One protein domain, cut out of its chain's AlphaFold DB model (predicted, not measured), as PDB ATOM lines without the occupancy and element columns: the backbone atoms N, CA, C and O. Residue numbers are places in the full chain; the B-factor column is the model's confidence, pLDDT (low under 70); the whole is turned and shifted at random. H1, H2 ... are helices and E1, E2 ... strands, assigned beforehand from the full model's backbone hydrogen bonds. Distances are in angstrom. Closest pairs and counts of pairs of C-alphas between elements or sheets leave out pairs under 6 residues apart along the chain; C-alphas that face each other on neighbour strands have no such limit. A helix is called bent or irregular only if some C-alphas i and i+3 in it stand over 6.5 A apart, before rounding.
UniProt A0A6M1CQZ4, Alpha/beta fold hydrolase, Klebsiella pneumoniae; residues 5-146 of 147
ATOM      1  N   ASP A   5      17.154  52.401 -83.722       88.31
ATOM      2  CA  ASP A   5      18.226  51.566 -84.282       88.31
ATOM      3  C   ASP A   5      19.447  52.395 -84.696       88.31
ATOM      4  O   ASP A   5      20.583  51.974 -84.490       88.31
ATOM      5  N   THR A   6      19.224  53.609 -85.208       86.81
ATOM      6  CA  THR A   6      20.300  54.564 -85.511       86.81
ATOM      7  C   THR A   6      21.003  55.021 -84.235       86.81
ATOM      8  O   THR A   6      22.229  55.095 -84.212       86.81
ATOM      9  N   LEU A   7      20.248  55.279 -83.161       90.06
ATOM     10  CA  LEU A   7      20.814  55.610 -81.853       90.06
ATOM     11  C   LEU A   7      21.676  54.462 -81.311       90.06
ATOM     12  O   LEU A   7      22.813  54.679 -80.916       90.06
ATOM     13  N   LYS A   8      21.164  53.228 -81.330       89.81
ATOM     14  CA  LYS A   8      21.905  52.059 -80.830       89.81
ATOM     15  C   LYS A   8      23.186  51.797 -81.612       89.81
ATOM     16  O   LYS A   8      24.193  51.425 -81.023       89.81
ATOM     17  N   ALA A   9      23.151  51.988 -82.931       89.44
ATOM     18  CA  ALA A   9      24.341  51.867 -83.762       89.44
ATOM     19  C   ALA A   9      25.401  52.916 -83.390       89.44
ATOM     20  O   ALA A   9      26.588  52.598 -83.395       89.44
ATOM     21  N   SER A  10      24.988  54.137 -83.017       89.19
ATOM     22  CA  SER A  10      25.933  55.192 -82.639       89.19
ATOM     23  C   SER A  10      26.649  54.916 -81.317       89.19
ATOM     24  O   SER A  10      27.777  55.365 -81.156       89.19
ATOM     25  N   TRP A  11      26.074  54.126 -80.402       91.19
ATOM     26  CA  TRP A  11      26.714  53.775 -79.124       91.19
ATOM     27  C   TRP A  11      28.073  53.084 -79.273       91.19
ATOM     28  O   TRP A  11      28.915  53.222 -78.393       91.19
ATOM     29  N   LEU A  12      28.299  52.360 -80.372       89.75
ATOM     30  CA  LEU A  12      29.562  51.650 -80.604       89.75
ATOM     31  C   LEU A  12      30.727  52.598 -80.911       89.75
ATOM     32  O   LEU A  12      31.863  52.287 -80.571       89.75
ATOM     33  N   GLU A  13      30.440  53.751 -81.515       90.50
ATOM     34  CA  GLU A  13      31.454  54.709 -81.977       90.50
ATOM     35  C   GLU A  13      31.420  56.029 -81.186       90.50
ATOM     36  O   GLU A  13      32.366  56.815 -81.244       90.50
ATOM     37  N   ARG A  14      30.357  56.275 -80.400       92.75
ATOM     38  CA  ARG A  14      30.136  57.530 -79.661       92.75
ATOM     39  C   ARG A  14      31.326  57.919 -78.794       92.75
ATOM     40  O   ARG A  14      31.658  59.095 -78.758       92.75
ATOM     41  N   GLU A  15      31.961  56.967 -78.114       92.62
ATOM     42  CA  GLU A  15      33.084  57.258 -77.215       92.62
ATOM     43  C   GLU A  15      34.276  57.871 -77.969       92.62
ATOM     44  O   GLU A  15      34.904  58.816 -77.493       92.62
ATOM     45  N   ALA A  16      34.551  57.400 -79.192       94.62
ATOM     46  CA  ALA A  16      35.611  57.958 -80.031       94.62
ATOM     47  C   ALA A  16      35.298  59.398 -80.481       94.62
ATOM     48  O   ALA A  16      36.208  60.208 -80.669       94.62
ATOM     49  N   GLU A  17      34.013  59.734 -80.606       92.69
ATOM     50  CA  GLU A  17      33.512  61.047 -81.022       92.69
ATOM     51  C   GLU A  17      32.884  61.842 -79.862       92.69
ATOM     52  O   GLU A  17      32.148  62.807 -80.089       92.69
ATOM     53  N   TYR A  18      33.187  61.483 -78.607       93.88
ATOM     54  CA  TYR A  18      32.434  61.955 -77.439       93.88
ATOM     55  C   TYR A  18      32.417  63.480 -77.325       93.88
ATOM     56  O   TYR A  18      31.381  64.083 -77.062       93.88
ATOM     57  N   SER A  19      33.541  64.140 -77.621       95.56
ATOM     58  CA  SER A  19      33.611  65.606 -77.620       95.56
ATOM     59  C   SER A  19      32.653  66.243 -78.636       95.56
ATOM     60  O   SER A  19      31.999  67.237 -78.324       95.56
ATOM     61  N   ALA A  20      32.526  65.671 -79.836       95.00
ATOM     62  CA  ALA A  20      31.599  66.172 -80.847       95.00
ATOM     63  C   ALA A  20      30.140  65.908 -80.444       95.00
ATOM     64  O   ALA A  20      29.293  66.784 -80.604       95.00
ATOM     65  N   PHE A  21      29.857  64.738 -79.863       95.44
ATOM     66  CA  PHE A  21      28.537  64.394 -79.334       95.44
ATOM     67  C   PHE A  21      28.101  65.340 -78.204       95.44
ATOM     68  O   PHE A  21      27.016  65.923 -78.269       95.44
ATOM     69  N   VAL A  22      28.962  65.539 -77.201       95.88
ATOM     70  CA  VAL A  22      28.668  66.380 -76.034       95.88
ATOM     71  C   VAL A  22      28.470  67.836 -76.432       95.88
ATOM     72  O   VAL A  22      27.522  68.455 -75.966       95.88
ATOM     73  N   ASN A  23      29.327  68.382 -77.301       96.56
ATOM     74  CA  ASN A  23      29.265  69.794 -77.698       96.56
ATOM     75  C   ASN A  23      28.267  70.086 -78.831       96.56
ATOM     76  O   ASN A  23      28.080  71.249 -79.179       96.56
ATOM     77  N   GLY A  24      27.661  69.058 -79.424       96.19
ATOM     78  CA  GLY A  24      26.644  69.199 -80.460       96.19
ATOM     79  C   GLY A  24      25.294  68.671 -79.975       96.19
ATOM     80  O   GLY A  24      24.638  69.325 -79.166       96.19
ATOM     81  N   PRO A  25      24.872  67.479 -80.431       95.62
ATOM     82  CA  PRO A  25      23.517  66.977 -80.213       95.62
ATOM     83  C   PRO A  25      23.116  66.873 -78.736       95.62
ATOM     84  O   PRO A  25      21.951  67.114 -78.416       95.62
ATOM     85  N   LEU A  26      24.041  66.529 -77.833       97.00
ATOM     86  CA  LEU A  26      23.724  66.443 -76.409       97.00
ATOM     87  C   LEU A  26      23.515  67.827 -75.782       97.00
ATOM     88  O   LEU A  26      22.574  68.013 -75.011       97.00
ATOM     89  N   LEU A  27      24.371  68.797 -76.118       97.69
ATOM     90  CA  LEU A  27      24.242  70.177 -75.648       97.69
ATOM     91  C   LEU A  27      22.959  70.826 -76.174       97.69
ATOM     92  O   LEU A  27      22.249  71.475 -75.405       97.69
ATOM     93  N   ASP A  28      22.632  70.614 -77.449       97.62
ATOM     94  CA  ASP A  28      21.389  71.097 -78.054       97.62
ATOM     95  C   ASP A  28      20.165  70.503 -77.349       97.62
ATOM     96  O   ASP A  28      19.241  71.230 -76.981       97.62
ATOM     97  N   PHE A  29      20.171  69.191 -77.091       97.88
ATOM     98  CA  PHE A  29      19.119  68.532 -76.318       97.88
ATOM     99  C   PHE A  29      18.996  69.132 -74.913       97.88
ATOM    100  O   PHE A  29      17.922  69.590 -74.526       97.88
ATOM    101  N   TRP A  30      20.100  69.213 -74.169       98.12
ATOM    102  CA  TRP A  30      20.108  69.721 -72.794       98.12
ATOM    103  C   TRP A  30      19.696  71.196 -72.678       98.12
ATOM    104  O   TRP A  30      19.123  71.621 -71.669       98.12
ATOM    105  N   SER A  31      19.960  71.989 -73.717       97.75
ATOM    106  CA  SER A  31      19.567  73.400 -73.777       97.75
ATOM    107  C   SER A  31      18.051  73.591 -73.883       97.75
ATOM    108  O   SER A  31      17.556  74.653 -73.520       97.75
ATOM    109  N   ASN A  32      17.317  72.565 -74.325       97.12
ATOM    110  CA  ASN A  32      15.855  72.562 -74.438       97.12
ATOM    111  C   ASN A  32      15.148  71.905 -73.239       97.12
ATOM    112  O   ASN A  32      13.958  71.607 -73.321       97.12
ATOM    113  N   ARG A  33      15.863  71.648 -72.136       98.06
ATOM    114  CA  ARG A  33      15.272  71.043 -70.937       98.06
ATOM    115  C   ARG A  33      14.132  71.893 -70.369       98.06
ATOM    116  O   ARG A  33      14.259  73.113 -70.266       98.06
ATOM    117  N   ASP A  34      13.061  71.235 -69.937       98.50
ATOM    118  CA  ASP A  34      11.996  71.862 -69.154       98.50
ATOM    119  C   ASP A  34      12.327  71.682 -67.668       98.50
ATOM    120  O   ASP A  34      12.182  70.595 -67.105       98.50
ATOM    121  N   GLU A  35      12.871  72.737 -67.062       98.56
ATOM    122  CA  GLU A  35      13.271  72.772 -65.655       98.56
ATOM    123  C   GLU A  35      12.155  73.392 -64.810       98.56
ATOM    124  O   GLU A  35      11.678  74.497 -65.084       98.56
ATOM    125  N   ARG A  36      11.720  72.666 -63.780       98.62
ATOM    126  CA  ARG A  36      10.547  72.997 -62.968       98.62
ATOM    127  C   ARG A  36      10.802  72.737 -61.493       98.62
ATOM    128  O   ARG A  36      11.813  72.157 -61.097       98.62
ATOM    129  N   THR A  37       9.844  73.160 -60.673       98.81
ATOM    130  CA  THR A  37       9.870  72.933 -59.233       98.81
ATOM    131  C   THR A  37       8.525  72.459 -58.694       98.81
ATOM    132  O   THR A  37       7.477  72.659 -59.312       98.81
ATOM    133  N   PHE A  38       8.557  71.831 -57.522       98.69
ATOM    134  CA  PHE A  38       7.390  71.613 -56.670       98.69
ATOM    135  C   PHE A  38       7.776  71.790 -55.194       98.69
ATOM    136  O   PHE A  38       8.960  71.817 -54.860       98.69
ATOM    137  N   GLN A  39       6.786  71.949 -54.315       98.56
ATOM    138  CA  GLN A  39       7.018  71.964 -52.867       98.56
ATOM    139  C   GLN A  39       6.925  70.536 -52.335       98.56
ATOM    140  O   GLN A  39       5.864  69.915 -52.453       98.56
ATOM    141  N   GLY A  40       8.044  70.029 -51.820       98.06
ATOM    142  CA  GLY A  40       8.138  68.744 -51.139       98.06
ATOM    143  C   GLY A  40       7.757  68.842 -49.663       98.06
ATOM    144  O   GLY A  40       7.217  69.847 -49.197       98.06
ATOM    145  N   THR A  41       8.076  67.794 -48.907       97.50
ATOM    146  CA  THR A  41       7.832  67.713 -47.456       97.50
ATOM    147  C   THR A  41       8.466  68.901 -46.724       97.50
ATOM    148  O   THR A  41       9.599  69.281 -47.030       97.50
ATOM    149  N   ASP A  42       7.753  69.478 -45.755       96.62
ATOM    150  CA  ASP A  42       8.160  70.680 -45.009       96.62
ATOM    151  C   ASP A  42       8.447  71.910 -45.894       96.62
ATOM    152  O   ASP A  42       9.319  72.721 -45.582       96.62
ATOM    153  N   ASP A  43       7.728  72.039 -47.016       96.62
ATOM    154  CA  ASP A  43       7.831  73.154 -47.970       96.62
ATOM    155  C   ASP A  43       9.249  73.351 -48.547       96.62
ATOM    156  O   ASP A  43       9.641  74.442 -48.975       96.62
ATOM    157  N   VAL A  44      10.047  72.278 -48.585       97.94
ATOM    158  CA  VAL A  44      11.341  72.296 -49.268       97.94
ATOM    159  C   VAL A  44      11.090  72.291 -50.771       97.94
ATOM    160  O   VAL A  44      10.523  71.351 -51.321       97.94
ATOM    161  N   THR A  45      11.548  73.332 -51.462       98.56
ATOM    162  CA  THR A  45      11.456  73.390 -52.925       98.56
ATOM    163  C   THR A  45      12.332  72.312 -53.560       98.56
ATOM    164  O   THR A  45      13.543  72.280 -53.337       98.56
ATOM    165  N   ILE A  46      11.732  71.453 -54.380       98.75
ATOM    166  CA  ILE A  46      12.406  70.397 -55.135       98.75
ATOM    167  C   ILE A  46      12.477  70.802 -56.602       98.75
ATOM    168  O   ILE A  46      11.452  71.099 -57.217       98.75
ATOM    169  N   CYS A  47      13.687  70.812 -57.155       98.75
ATOM    170  CA  CYS A  47      13.966  71.094 -58.556       98.75
ATOM    171  C   CYS A  47      14.028  69.791 -59.351       98.75
ATOM    172  O   CYS A  47      14.622  68.802 -58.914       98.75
ATOM    173  N   TYR A  48      13.435  69.796 -60.539       98.81
ATOM    174  CA  TYR A  48      13.472  68.663 -61.450       98.81
ATOM    175  C   TYR A  48      13.525  69.119 -62.901       98.81
ATOM    176  O   TYR A  48      13.177  70.250 -63.239       98.81
ATOM    177  N   VAL A  49      13.942  68.203 -63.764       98.75
ATOM    178  CA  VAL A  49      13.933  68.368 -65.213       98.75
ATOM    179  C   VAL A  49      13.049  67.299 -65.831       98.75
ATOM    180  O   VAL A  49      13.070  66.140 -65.405       98.75
ATOM    181  N   GLN A  50      12.308  67.692 -66.862       98.56
ATOM    182  CA  GLN A  50      11.568  66.777 -67.714       98.56
ATOM    183  C   GLN A  50      11.873  67.000 -69.199       98.56
ATOM    184  O   GLN A  50      12.161  68.114 -69.642       98.56
ATOM    185  N   PHE A  51      11.758  65.924 -69.973       98.62
ATOM    186  CA  PHE A  51      11.622  65.976 -71.424       98.62
ATOM    187  C   PHE A  51      10.445  65.103 -71.828       98.62
ATOM    188  O   PHE A  51      10.395  63.925 -71.462       98.62
ATOM    189  N   THR A  52       9.513  65.677 -72.588       98.19
ATOM    190  CA  THR A  52       8.285  65.000 -73.001       98.19
ATOM    191  C   THR A  52       8.049  65.133 -74.504       98.19
ATOM    192  O   THR A  52       8.348  66.165 -75.101       98.19
ATOM    193  N   ASP A  53       7.493  64.094 -75.128       97.00
ATOM    194  CA  ASP A  53       7.072  64.117 -76.535       97.00
ATOM    195  C   ASP A  53       5.684  63.467 -76.678       97.00
ATOM    196  O   ASP A  53       5.437  62.405 -76.099       97.00
ATOM    197  N   PRO A  54       4.721  64.070 -77.398       96.50
ATOM    198  CA  PRO A  54       3.406  63.465 -77.622       96.50
ATOM    199  C   PRO A  54       3.436  62.053 -78.231       96.50
ATOM    200  O   PRO A  54       2.468  61.314 -78.067       96.50
ATOM    201  N   ALA A  55       4.510  61.681 -78.934       96.25
ATOM    202  CA  ALA A  55       4.677  60.361 -79.536       96.25
ATOM    203  C   ALA A  55       5.156  59.279 -78.550       96.25
ATOM    204  O   ALA A  55       5.118  58.096 -78.892       96.25
ATOM    205  N   HIS A  56       5.623  59.651 -77.357       97.44
ATOM    206  CA  HIS A  56       6.121  58.700 -76.365       97.44
ATOM    207  C   HIS A  56       4.987  58.065 -75.558       97.44
ATOM    208  O   HIS A  56       4.056  58.739 -75.117       97.44
ATOM    209  N   ASP A  57       5.101  56.760 -75.311       97.31
ATOM    210  CA  ASP A  57       4.151  55.968 -74.521       97.31
ATOM    211  C   ASP A  57       4.773  55.351 -73.253       97.31
ATOM    212  O   ASP A  57       4.083  54.676 -72.477       97.31
ATOM    213  N   LYS A  58       6.067  55.606 -73.018       98.50
ATOM    214  CA  LYS A  58       6.831  55.148 -71.852       98.50
ATOM    215  C   LYS A  58       7.233  56.337 -70.998       98.50
ATOM    216  O   LYS A  58       7.551  57.394 -71.528       98.50
ATOM    217  N   VAL A  59       7.309  56.129 -69.691       98.81
ATOM    218  CA  VAL A  59       7.879  57.100 -68.753       98.81
ATOM    219  C   VAL A  59       9.007  56.471 -67.951       98.81
ATOM    220  O   VAL A  59       8.901  55.316 -67.526       98.81
ATOM    221  N   LEU A  60      10.077  57.234 -67.749       98.88
ATOM    222  CA  LEU A  60      11.185  56.903 -66.865       98.88
ATOM    223  C   LEU A  60      11.335  57.989 -65.797       98.88
ATOM    224  O   LEU A  60      11.684  59.125 -66.114       98.88
ATOM    225  N   VAL A  61      11.110  57.619 -64.537       98.81
ATOM    226  CA  VAL A  61      11.329  58.496 -63.379       98.81
ATOM    227  C   VAL A  61      12.659  58.126 -62.726       98.81
ATOM    228  O   VAL A  61      12.898  56.960 -62.410       98.81
ATOM    229  N   ILE A  62      13.548  59.102 -62.558       98.81
ATOM    230  CA  ILE A  62      14.928  58.885 -62.124       98.81
ATOM    231  C   ILE A  62      15.152  59.467 -60.726       98.81
ATOM    232  O   ILE A  62      14.901  60.652 -60.493       98.81
ATOM    233  N   SER A  63      15.679  58.637 -59.821       98.50
ATOM    234  CA  SER A  63      16.179  59.042 -58.502       98.50
ATOM    235  C   SER A  63      17.709  59.106 -58.514       98.50
ATOM    236  O   SER A  63      18.395  58.108 -58.765       98.50
ATOM    237  N   SER A  64      18.247  60.305 -58.277       97.75
ATOM    238  CA  SER A  64      19.688  60.568 -58.287       97.75
ATOM    239  C   SER A  64      20.377  60.087 -57.000       97.75
ATOM    240  O   SER A  64      19.751  59.863 -55.963       97.75
ATOM    241  N   GLY A  65      21.694  59.881 -57.060       97.44
ATOM    242  CA  GLY A  65      22.478  59.431 -55.914       97.44
ATOM    243  C   GLY A  65      22.789  60.535 -54.903       97.44
ATOM    244  O   GLY A  65      22.529  61.717 -55.114       97.44
ATOM    245  N   ARG A  66      23.418  60.140 -53.789       96.38
ATOM    246  CA  ARG A  66      23.873  61.085 -52.762       96.38
ATOM    247  C   ARG A  66      24.970  61.997 -53.313       96.38
ATOM    248  O   ARG A  66      25.933  61.526 -53.911       96.38
ATOM    249  N   SER A  67      24.855  63.281 -53.000       93.44
ATOM    250  CA  SER A  67      25.722  64.368 -53.448       93.44
ATOM    251  C   SER A  67      25.757  64.539 -54.969       93.44
ATOM    252  O   SER A  67      26.754  65.014 -55.512       93.44
ATOM    253  N   GLU A  68      24.681  64.165 -55.661       95.75
ATOM    254  CA  GLU A  68      24.546  64.346 -57.106       95.75
ATOM    255  C   GLU A  68      23.571  65.474 -57.462       95.75
ATOM    256  O   GLU A  68      22.956  66.099 -56.599       95.75
ATOM    257  N   SER A  69      23.487  65.755 -58.761       97.06
ATOM    258  CA  SER A  69      22.462  66.608 -59.347       97.06
ATOM    259  C   SER A  69      22.137  66.123 -60.760       97.06
ATOM    260  O   SER A  69      23.013  65.569 -61.440       97.06
ATOM    261  N   TYR A  70      20.911  66.360 -61.221       98.06
ATOM    262  CA  TYR A  70      20.428  66.039 -62.559       98.06
ATOM    263  C   TYR A  70      21.288  66.645 -63.671       98.06
ATOM    264  O   TYR A  70      21.313  66.117 -64.779       98.06
ATOM    265  N   VAL A  71      22.073  67.692 -63.385       97.56
ATOM    266  CA  VAL A  71      23.022  68.288 -64.343       97.56
ATOM    267  C   VAL A  71      24.103  67.305 -64.813       97.56
ATOM    268  O   VAL A  71      24.747  67.544 -65.830       97.56
ATOM    269  N   LYS A  72      24.300  66.190 -64.096       96.94
ATOM    270  CA  LYS A  72      25.204  65.093 -64.478       96.94
ATOM    271  C   LYS A  72      24.570  64.055 -65.414       96.94
ATOM    272  O   LYS A  72      25.285  63.214 -65.943       96.94
ATOM    273  N   TYR A  73      23.252  64.082 -65.587       98.19
ATOM    274  CA  TYR A  73      22.479  63.069 -66.303       98.19
ATOM    275  C   TYR A  73      22.091  63.372 -67.769       98.19
ATOM    276  O   TYR A  73      21.369  62.538 -68.322       98.19
ATOM    277  N   PRO A  74      22.527  64.460 -68.457       98.12
ATOM    278  CA  PRO A  74      22.066  64.745 -69.818       98.12
ATOM    279  C   PRO A  74      22.167  63.567 -70.788       98.12
ATOM    280  O   PRO A  74      21.237  63.349 -71.554       98.12
ATOM    281  N   GLU A  75      23.257  62.794 -70.757       97.06
ATOM    282  CA  GLU A  75      23.447  61.665 -71.680       97.06
ATOM    283  C   GLU A  75      22.424  60.543 -71.451       97.06
ATOM    284  O   GLU A  75      21.811  60.059 -72.400       97.06
ATOM    285  N   VAL A  76      22.167  60.188 -70.188       97.25
ATOM    286  CA  VAL A  76      21.161  59.176 -69.830       97.25
ATOM    287  C   VAL A  76      19.769  59.637 -70.265       97.25
ATOM    288  O   VAL A  76      19.021  58.868 -70.867       97.25
ATOM    289  N   LEU A  77      19.429  60.902 -69.998       98.50
ATOM    290  CA  LEU A  77      18.156  61.482 -70.427       98.50
ATOM    291  C   LEU A  77      18.031  61.478 -71.952       98.50
ATOM    292  O   LEU A  77      16.984  61.103 -72.471       98.50
ATOM    293  N   TYR A  78      19.101  61.848 -72.660       97.94
ATOM    294  CA  TYR A  78      19.153  61.872 -74.118       97.94
ATOM    295  C   TYR A  78      18.865  60.493 -74.708       97.94
ATOM    296  O   TYR A  78      18.017  60.372 -75.594       97.94
ATOM    297  N   ASP A  79      19.539  59.454 -74.215       97.44
ATOM    298  CA  ASP A  79      19.381  58.103 -74.743       97.44
ATOM    299  C   ASP A  79      17.971  57.564 -74.506       97.44
ATOM    300  O   ASP A  79      17.328  57.089 -75.443       97.44
ATOM    301  N   PHE A  80      17.445  57.680 -73.283       98.19
ATOM    302  CA  PHE A  80      16.090  57.214 -72.992       98.19
ATOM    303  C   PHE A  80      15.029  58.012 -73.745       98.19
ATOM    304  O   PHE A  80      14.110  57.409 -74.299       98.19
ATOM    305  N   PHE A  81      15.182  59.332 -73.856       98.12
ATOM    306  CA  PHE A  81      14.257  60.150 -74.632       98.12
ATOM    307  C   PHE A  81      14.166  59.662 -76.082       98.12
ATOM    308  O   PHE A  81      13.085  59.366 -76.583       98.12
ATOM    309  N   HIS A  82      15.310  59.424 -76.728       97.00
ATOM    310  CA  HIS A  82      15.364  58.899 -78.095       97.00
ATOM    311  C   HIS A  82      14.941  57.421 -78.236       97.00
ATOM    312  O   HIS A  82      14.716  56.950 -79.352       97.00
ATOM    313  N   LEU A  83      14.769  56.689 -77.132       96.88
ATOM    314  CA  LEU A  83      14.184  55.340 -77.098       96.88
ATOM    315  C   LEU A  83      12.656  55.339 -76.877       96.88
ATOM    316  O   LEU A  83      12.051  54.267 -76.705       96.88
ATOM    317  N   GLY A  84      12.026  56.517 -76.908       96.81
ATOM    318  CA  GLY A  84      10.578  56.686 -76.784       96.81
ATOM    319  C   GLY A  84      10.091  56.808 -75.345       96.81
ATOM    320  O   GLY A  84       8.997  56.335 -75.042       96.81
ATOM    321  N   PHE A  85      10.919  57.362 -74.457       98.44
ATOM    322  CA  PHE A  85      10.550  57.628 -73.071       98.44
ATOM    323  C   PHE A  85      10.370  59.124 -72.849       98.44
ATOM    324  O   PHE A  85      11.232  59.921 -73.208       98.44
ATOM    325  N   ASP A  86       9.307  59.502 -72.158       98.69
ATOM    326  CA  ASP A  86       9.330  60.742 -71.399       98.69
ATOM    327  C   ASP A  86      10.199  60.519 -70.159       98.69
ATOM    328  O   ASP A  86      10.055  59.518 -69.450       98.69
ATOM    329  N   VAL A  87      11.151  61.418 -69.925       98.88
ATOM    330  CA  VAL A  87      12.168  61.262 -68.879       98.88
ATOM    331  C   VAL A  87      12.025  62.364 -67.843       98.88
ATOM    332  O   VAL A  87      11.896  63.536 -68.189       98.88
ATOM    333  N   PHE A  88      12.055  61.972 -66.574       98.88
ATOM    334  CA  PHE A  88      11.871  62.841 -65.417       98.88
ATOM    335  C   PHE A  88      12.982  62.562 -64.412       98.88
ATOM    336  O   PHE A  88      13.179  61.415 -64.022       98.88
ATOM    337  N   ILE A  89      13.698  63.590 -63.964       98.88
ATOM    338  CA  ILE A  89      14.733  63.454 -62.932       98.88
ATOM    339  C   ILE A  89      14.677  64.621 -61.952       98.88
ATOM    340  O   ILE A  89      14.571  65.769 -62.375       98.88
ATOM    341  N   MET A  90      14.778  64.333 -60.653       98.56
ATOM    342  CA  MET A  90      14.804  65.357 -59.607       98.56
ATOM    343  C   MET A  90      16.141  65.417 -58.869       98.56
ATOM    344  O   MET A  90      16.857  64.417 -58.735       98.56
ATOM    345  N   ASP A  91      16.435  66.598 -58.335       98.44
ATOM    346  CA  ASP A  91      17.440  66.775 -57.296       98.44
ATOM    347  C   ASP A  91      16.776  66.544 -55.942       98.44
ATOM    348  O   ASP A  91      15.811  67.215 -55.586       98.44
ATOM    349  N   HIS A  92      17.273  65.590 -55.162       98.31
ATOM    350  CA  HIS A  92      16.735  65.346 -53.825       98.31
ATOM    351  C   HIS A  92      16.922  66.572 -52.909       98.31
ATOM    352  O   HIS A  92      17.871  67.346 -53.078       98.31
ATOM    353  N   ARG A  93      16.045  66.742 -51.905       97.94
ATOM    354  CA  ARG A  93      16.198  67.775 -50.860       97.94
ATOM    355  C   ARG A  93      17.628  67.803 -50.308       97.94
ATOM    356  O   ARG A  93      18.273  66.767 -50.161       97.94
ATOM    357  N   GLY A  94      18.153  68.991 -50.026       96.75
ATOM    358  CA  GLY A  94      19.525  69.134 -49.538       96.75
ATOM    359  C   GLY A  94      20.614  68.931 -50.602       96.75
ATOM    360  O   GLY A  94      21.795  69.002 -50.264       96.75
ATOM    361  N   GLN A  95      20.267  68.672 -51.868       96.12
ATOM    362  CA  GLN A  95      21.220  68.338 -52.932       96.12
ATOM    363  C   GLN A  95      20.938  69.116 -54.219       96.12
ATOM    364  O   GLN A  95      19.872  69.704 -54.385       96.12
ATOM    365  N   GLY A  96      21.946  69.187 -55.094       95.69
ATOM    366  CA  GLY A  96      21.855  69.872 -56.381       95.69
ATOM    367  C   GLY A  96      21.213  71.258 -56.302       95.69
ATOM    368  O   GLY A  96      21.610  72.067 -55.457       95.69
ATOM    369  N   LEU A  97      20.229  71.507 -57.159       96.81
ATOM    370  CA  LEU A  97      19.490  72.761 -57.270       96.81
ATOM    371  C   LEU A  97      18.258  72.842 -56.353       96.81
ATOM    372  O   LEU A  97      17.638  73.901 -56.279       96.81
ATOM    373  N   SER A  98      17.919  71.773 -55.627       97.94
ATOM    374  CA  SER A  98      16.820  71.765 -54.653       97.94
ATOM    375  C   SER A  98      17.159  72.536 -53.371       97.94
ATOM    376  O   SER A  98      18.310  72.877 -53.097       97.94
ATOM    377  N   GLY A  99      16.148  72.816 -52.551       97.25
ATOM    378  CA  GLY A  99      16.271  73.586 -51.316       97.25
ATOM    379  C   GLY A  99      17.235  72.977 -50.289       97.25
ATOM    380  O   GLY A  99      17.545  71.782 -50.309       97.25
ATOM    381  N   ARG A 100      17.725  73.827 -49.379       96.75
ATOM    382  CA  ARG A 100      18.583  73.463 -48.239       96.75
ATOM    383  C   ARG A 100      17.851  73.783 -46.936       96.75
ATOM    384  O   ARG A 100      17.156  74.789 -46.864       96.75
ATOM    385  N   MET A 101      18.048  72.948 -45.918       95.50
ATOM    386  CA  MET A 101      17.375  73.076 -44.615       95.50
ATOM    387  C   MET A 101      18.283  73.656 -43.523       95.50
ATOM    388  O   MET A 101      17.822  73.937 -42.422       95.50
ATOM    389  N   LEU A 102      19.579  73.816 -43.810       95.50
ATOM    390  CA  LEU A 102      20.561  74.399 -42.899       95.50
ATOM    391  C   LEU A 102      21.108  75.707 -43.476       95.50
ATOM    392  O   LEU A 102      21.207  75.851 -44.694       95.50
ATOM    393  N   ASP A 103      21.563  76.594 -42.589       94.00
ATOM    394  CA  ASP A 103      22.224  77.854 -42.959       94.00
ATOM    395  C   ASP A 103      23.505  77.644 -43.781       94.00
ATOM    396  O   ASP A 103      23.880  78.503 -44.574       94.00
ATOM    397  N   ASP A 104      24.192  76.512 -43.586       94.19
ATOM    398  CA  ASP A 104      25.348  76.113 -44.390       94.19
ATOM    399  C   ASP A 104      24.890  75.258 -45.588       94.19
ATOM    400  O   ASP A 104      24.627  74.058 -45.423       94.19
ATOM    401  N   PRO A 105      24.822  75.831 -46.807       89.06
ATOM    402  CA  PRO A 105      24.265  75.154 -47.974       89.06
ATOM    403  C   PRO A 105      25.190  74.076 -48.556       89.06
ATOM    404  O   PRO A 105      24.769  73.336 -49.450       89.06
ATOM    405  N   GLN A 106      26.441  73.975 -48.086       89.06
ATOM    406  CA  GLN A 106      27.390  72.957 -48.551       89.06
ATOM    407  C   GLN A 106      27.124  71.580 -47.930       89.06
ATOM    408  O   GLN A 106      27.665  70.573 -48.393       89.06
ATOM    409  N   LYS A 107      26.282  71.507 -46.894       90.38
ATOM    410  CA  LYS A 107      25.913  70.249 -46.245       90.38
ATOM    411  C   LYS A 107      24.721  69.608 -46.951       90.38
ATOM    412  O   LYS A 107      23.634  70.177 -46.991       90.38
ATOM    413  N   GLY A 108      24.907  68.376 -47.423       88.44
ATOM    414  CA  GLY A 108      23.814  67.503 -47.860       88.44
ATOM    415  C   GLY A 108      23.039  66.945 -46.666       88.44
ATOM    416  O   GLY A 108      23.210  65.772 -46.327       88.44
ATOM    417  N   HIS A 109      22.279  67.812 -45.989       94.19
ATOM    418  CA  HIS A 109      21.464  67.478 -44.817       94.19
ATOM    419  C   HIS A 109      20.077  66.995 -45.227       94.19
ATOM    420  O   HIS A 109      19.510  67.495 -46.191       94.19
ATOM    421  N   VAL A 110      19.528  66.074 -44.446       96.44
ATOM    422  CA  VAL A 110      18.110  65.717 -44.414       96.44
ATOM    423  C   VAL A 110      17.775  65.356 -42.971       96.44
ATOM    424  O   VAL A 110      18.609  64.753 -42.294       96.44
ATOM    425  N   GLU A 111      16.596  65.739 -42.489       96.00
ATOM    426  CA  GLU A 111      16.215  65.448 -41.106       96.00
ATOM    427  C   GLU A 111      15.829  63.977 -40.939       96.00
ATOM    428  O   GLU A 111      16.332  63.294 -40.045       96.00
ATOM    429  N   ARG A 112      14.988  63.457 -41.841       97.62
ATOM    430  CA  ARG A 112      14.579  62.050 -41.849       97.62
ATOM    431  C   ARG A 112      14.751  61.465 -43.238       97.62
ATOM    432  O   ARG A 112      14.380  62.079 -44.230       97.62
ATOM    433  N   PHE A 113      15.280  60.247 -43.314       97.12
ATOM    434  CA  PHE A 113      15.436  59.566 -44.602       97.12
ATOM    435  C   PHE A 113      14.097  59.423 -45.342       97.12
ATOM    436  O   PHE A 113      14.057  59.614 -46.553       97.12
ATOM    437  N   ASP A 114      13.008  59.190 -44.605       98.31
ATOM    438  CA  ASP A 114      11.647  59.077 -45.140       98.31
ATOM    439  C   ASP A 114      11.198  60.330 -45.905       98.31
ATOM    440  O   ASP A 114      10.433  60.217 -46.857       98.31
ATOM    441  N   ASP A 115      11.746  61.510 -45.594       98.38
ATOM    442  CA  ASP A 115      11.409  62.727 -46.331       98.38
ATOM    443  C   ASP A 115      11.877  62.652 -47.803       98.38
ATOM    444  O   ASP A 115      11.280  63.275 -48.682       98.38
ATOM    445  N   TYR A 116      12.928  61.873 -48.105       98.50
ATOM    446  CA  TYR A 116      13.308  61.581 -49.491       98.50
ATOM    447  C   TYR A 116      12.275  60.709 -50.205       98.50
ATOM    448  O   TYR A 116      12.035  60.913 -51.396       98.50
ATOM    449  N   ILE A 117      11.701  59.739 -49.490       98.44
ATOM    450  CA  ILE A 117      10.702  58.803 -50.015       98.44
ATOM    451  C   ILE A 117       9.418  59.570 -50.331       98.44
ATOM    452  O   ILE A 117       8.864  59.424 -51.421       98.44
ATOM    453  N   ASP A 118       8.985  60.434 -49.414       98.69
ATOM    454  CA  ASP A 118       7.786  61.255 -49.579       98.69
ATOM    455  C   ASP A 118       7.917  62.210 -50.777       98.69
ATOM    456  O   ASP A 118       7.035  62.249 -51.642       98.69
ATOM    457  N   ASP A 119       9.056  62.902 -50.905       98.69
ATOM    458  CA  ASP A 119       9.325  63.766 -52.059       98.69
ATOM    459  C   ASP A 119       9.347  62.985 -53.374       98.69
ATOM    460  O   ASP A 119       8.783  63.428 -54.376       98.69
ATOM    461  N   PHE A 120      10.001  61.820 -53.398       98.69
ATOM    462  CA  PHE A 120      10.115  61.022 -54.617       98.69
ATOM    463  C   PHE A 120       8.776  60.387 -55.019       98.69
ATOM    464  O   PHE A 120       8.460  60.287 -56.208       98.69
ATOM    465  N   SER A 121       7.943  60.025 -54.042       98.62
ATOM    466  CA  SER A 121       6.564  59.587 -54.262       98.62
ATOM    467  C   SER A 121       5.725  60.704 -54.890       98.62
ATOM    468  O   SER A 121       5.058  60.491 -55.909       98.62
ATOM    469  N   GLN A 122       5.813  61.929 -54.359       98.75
ATOM    470  CA  GLN A 122       5.152  63.101 -54.938       98.75
ATOM    471  C   GLN A 122       5.653  63.389 -56.359       98.75
ATOM    472  O   GLN A 122       4.843  63.597 -57.265       98.75
ATOM    473  N   PHE A 123       6.965  63.334 -56.577       98.81
ATOM    474  CA  PHE A 123       7.570  63.518 -57.892       98.81
ATOM    475  C   PHE A 123       7.105  62.469 -58.908       98.81
ATOM    476  O   PHE A 123       6.749  62.804 -60.037       98.81
ATOM    477  N   THR A 124       7.020  61.204 -58.493       98.69
ATOM    478  CA  THR A 124       6.486  60.122 -59.326       98.69
ATOM    479  C   THR A 124       5.035  60.401 -59.714       98.69
ATOM    480  O   THR A 124       4.670  60.239 -60.877       98.69
ATOM    481  N   ASN A 125       4.207  60.884 -58.784       98.50
ATOM    482  CA  ASN A 125       2.825  61.260 -59.088       98.50
ATOM    483  C   ASN A 125       2.740  62.430 -60.080       98.50
ATOM    484  O   ASN A 125       1.898  62.394 -60.974       98.50
ATOM    485  N   ILE A 126       3.622  63.430 -59.961       98.50
ATOM    486  CA  ILE A 126       3.732  64.537 -60.925       98.50
ATOM    487  C   ILE A 126       4.059  63.990 -62.320       98.50
ATOM    488  O   ILE A 126       3.343  64.291 -63.272       98.50
ATOM    489  N   ALA A 127       5.078  63.134 -62.434       98.44
ATOM    490  CA  ALA A 127       5.473  62.543 -63.710       98.44
ATOM    491  C   ALA A 127       4.339  61.720 -64.341       98.44
ATOM    492  O   ALA A 127       4.060  61.845 -65.532       98.44
ATOM    493  N   LEU A 128       3.641  60.907 -63.542       98.06
ATOM    494  CA  LEU A 128       2.537  60.062 -64.008       98.06
ATOM    495  C   LEU A 128       1.245  60.833 -64.317       98.06
ATOM    496  O   LEU A 128       0.376  60.287 -64.995       98.06
ATOM    497  N   ALA A 129       1.104  62.070 -63.841       97.75
ATOM    498  CA  ALA A 129      -0.039  62.925 -64.151       97.75
ATOM    499  C   ALA A 129       0.063  63.584 -65.538       97.75
ATOM    500  O   ALA A 129      -0.960  63.996 -66.080       97.75
ATOM    501  N   GLU A 130       1.266  63.661 -66.118       95.62
ATOM    502  CA  GLU A 130       1.508  64.308 -67.413       95.62
ATOM    503  C   GLU A 130       0.722  63.625 -68.545       95.62
ATOM    504  O   GLU A 130       0.100  64.288 -69.376       95.62
ATOM    505  N   LYS A 131       0.723  62.283 -68.579       94.88
ATOM    506  CA  LYS A 131       0.050  61.469 -69.604       94.88
ATOM    507  C   LYS A 131      -0.358  60.109 -69.051       94.88
ATOM    508  O   LYS A 131       0.205  59.601 -68.084       94.88
ATOM    509  N   ASN A 132      -1.284  59.447 -69.745       96.06
ATOM    510  CA  ASN A 132      -1.579  58.042 -69.487       96.06
ATOM    511  C   ASN A 132      -0.552  57.129 -70.182       96.06
ATOM    512  O   ASN A 132      -0.800  56.629 -71.279       96.06
ATOM    513  N   TYR A 133       0.602  56.930 -69.545       97.94
ATOM    514  CA  TYR A 133       1.664  56.069 -70.072       97.94
ATOM    515  C   TYR A 133       1.281  54.587 -70.043       97.94
ATOM    516  O   TYR A 133       0.794  54.080 -69.024       97.94
ATOM    517  N   ALA A 134       1.586  53.885 -71.136       97.56
ATOM    518  CA  ALA A 134       1.414  52.440 -71.255       97.56
ATOM    519  C   ALA A 134       2.474  51.674 -70.448       97.56
ATOM    520  O   ALA A 134       2.177  50.625 -69.875       97.56
ATOM    521  N   TYR A 135       3.692  52.220 -70.360       98.25
ATOM    522  CA  TYR A 135       4.803  51.605 -69.640       98.25
ATOM    523  C   TYR A 135       5.459  52.596 -68.683       98.25
ATOM    524  O   TYR A 135       5.719  53.741 -69.044       98.25
ATOM    525  N   ARG A 136       5.742  52.148 -67.459       98.31
ATOM    526  CA  ARG A 136       6.251  52.990 -66.371       98.31
ATOM    527  C   ARG A 136       7.488  52.339 -65.777       98.31
ATOM    528  O   ARG A 136       7.429  51.178 -65.380       98.31
ATOM    529  N   TYR A 137       8.582  53.084 -65.725       98.69
ATOM    530  CA  TYR A 137       9.876  52.601 -65.265       98.69
ATOM    531  C   TYR A 137      10.468  53.561 -64.241       98.69
ATOM    532  O   TYR A 137      10.234  54.770 -64.296       98.69
ATOM    533  N   ALA A 138      11.280  53.007 -63.348       98.12
ATOM    534  CA  ALA A 138      12.134  53.769 -62.457       98.12
ATOM    535  C   ALA A 138      13.597  53.405 -62.725       98.12
ATOM    536  O   ALA A 138      13.917  52.239 -62.974       98.12
ATOM    537  N   LEU A 139      14.475  54.402 -62.669       98.62
ATOM    538  CA  LEU A 139      15.922  54.219 -62.669       98.62
ATOM    539  C   LEU A 139      16.495  54.917 -61.444       98.62
ATOM    540  O   LEU A 139      16.104  56.030 -61.107       98.62
ATOM    541  N   ALA A 140      17.435  54.262 -60.783       98.06
ATOM    542  CA  ALA A 140      17.973  54.751 -59.532       98.06
ATOM    543  C   ALA A 140      19.474  54.491 -59.438       98.06
ATOM    544  O   ALA A 140      19.969  53.473 -59.930       98.06
ATOM    545  N   HIS A 141      20.196  55.406 -58.789       98.00
ATOM    546  CA  HIS A 141      21.636  55.292 -58.572       98.00
ATOM    547  C   HIS A 141      21.998  55.433 -57.088       98.00
ATOM    548  O   HIS A 141      21.648  56.418 -56.441       98.00
ATOM    549  N   SER A 142      22.775  54.483 -56.552       97.06
ATOM    550  CA  SER A 142      23.331  54.537 -55.188       97.06
ATOM    551  C   SER A 142      22.249  54.800 -54.124       97.06
ATOM    552  O   SER A 142      21.334  53.991 -54.000       97.06
ATOM    553  N   MET A 143      22.317  55.918 -53.385       97.62
ATOM    554  CA  MET A 143      21.281  56.344 -52.429       97.62
ATOM    555  C   MET A 143      19.882  56.351 -53.048       97.62
ATOM    556  O   MET A 143      18.952  55.914 -52.386       97.62
ATOM    557  N   GLY A 144      19.744  56.775 -54.306       97.75
ATOM    558  CA  GLY A 144      18.461  56.780 -54.996       97.75
ATOM    559  C   GLY A 144      17.843  55.393 -55.152       97.75
ATOM    560  O   GLY A 144      16.638  55.279 -55.288       97.75
ATOM    561  N   GLY A 145      18.646  54.320 -55.119       97.69
ATOM    562  CA  GLY A 145      18.131  52.945 -55.139       97.69
ATOM    563  C   GLY A 145      17.693  52.427 -53.770       97.69
ATOM    564  O   GLY A 145      17.090  51.361 -53.693       97.69
ATOM    565  N   ALA A 146      18.044  53.141 -52.697       97.19
ATOM    566  CA  ALA A 146      17.578  52.863 -51.341       97.19
ATOM    567  C   ALA A 146      16.340  53.694 -50.957       97.19
ATOM    568  O   ALA A 146      15.707  53.371 -49.953       97.19
TER     569      ALA A 146
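What this domain is: This is residues 5 to 146 of the 147 residues of the protein "Alpha/beta fold hydrolase" of Klebsiella pneumoniae (UniProt A0A6M1CQZ4). A strongly twisted sheet of five strands curls round the long helix H4 on one face, while the shorter H3 packs on the opposite face. H1 and H2 lie beyond the sheet, by H3, and the loop of residues 91 to 113 reaches away at the other end of the longest axis. The printed part has 142 residues, with five named helices and five named strands in the order H1, H2, E1, E2, E3, H3, E4, H4, E5, H5. The sheet is mixed, in the order E1, E2, E4, E3, E5, and the class is mixed, helices and strands. The whole is compact, with a radius of gyration of the C-alphas of 15.8 A and spans of 46, 35 and 25 A.

How they stand to each other: H1, residues 5 to 10, is close to but not clearly touching H3, residues 74 to 82; their closest C-alphas, of Leu 7 and His 82, are 7.4 A apart. H2, residues 18 to 31, touches H3 with residues 26 to 30 alone, about perpendicular at 73 degrees; the closest C-alphas, of Trp 30 and Pro 74, are 6.1 A apart. E1, residues 34 to 39, and E2, residues 45 to 51, form an antiparallel hairpin, with N 36 and O 48 2.9 A apart, within hydrogen-bond range. E4, residues 85 to 90, is antiparallel to E2, with N 49 and O 89 at 2.9 A. E3, residues 58 to 63, is parallel to E4, with N 60 and O 86 at 2.8 A. E5, residues 135 to 140, is parallel to E3, with N 61 and O 137 at 3.0 A. E1 and E5 are the edge strands. E3, H3 and E4 make a strand-helix-strand unit, two parallel neighbour strands with a helix between them in the chain, and its crossover is right-handed. H3 is on the sheet at a height of 8.9 A and runs along the strands, at 5 degrees to E4 on the local plane. The closest C-alphas of H3 and E4, of Leu 77 and Val 87, are 6.2 A apart. H4, residues 114 to 129, is on the opposite face, which gives three layers, helices on both faces of a sheet. The closest C-alphas of H4 and E3, of Val 61 and Thr 124, are 6.5 A apart. E4, H4 and E5 make a split strand-helix-strand unit, with E3 between its two strands in the sheet; its crossover is right-handed too. H5, residues 142 to 145, only grazes the sheet; its closest C-alpha to E3 is that of Gly 144, 4.8 A from that of Ser 63. In H1, H3 and H4 every O i to N i+4 pair is within hydrogen-bond range, in H2 8 of 10 are, and H5 is too short for such a pair.

Where its parts are: H1 begins at C-alpha 5, (18.226, 51.566, -84.282). H2 is 17.6 A long and irregular, but only just: C-alphas 22 and 25 are 6.7 A apart. E1 measures 17.0 A, E2 19.9 A, E3 16.8 A, E4 16.1 A and E5 16.9 A. H3 measures 12.1 A. H4 is 22.6 A long, from C-alpha 114 at (11.647, 59.077, -45.140) to C-alpha 129. H1 and H5 are short, at 8.7 A and 5.4 A, and H5 ends at C-alpha 145, (18.131, 52.945, -55.139).

The domain as a whole: The two C-alphas farthest apart, of Asp 5 and Asp 103, are 49.1 A apart. The printed part has no cut. The link from E4 to H4, 23 residues, is long. The mean pLDDT of the printed part is 96.7, and no printed residue is under 70.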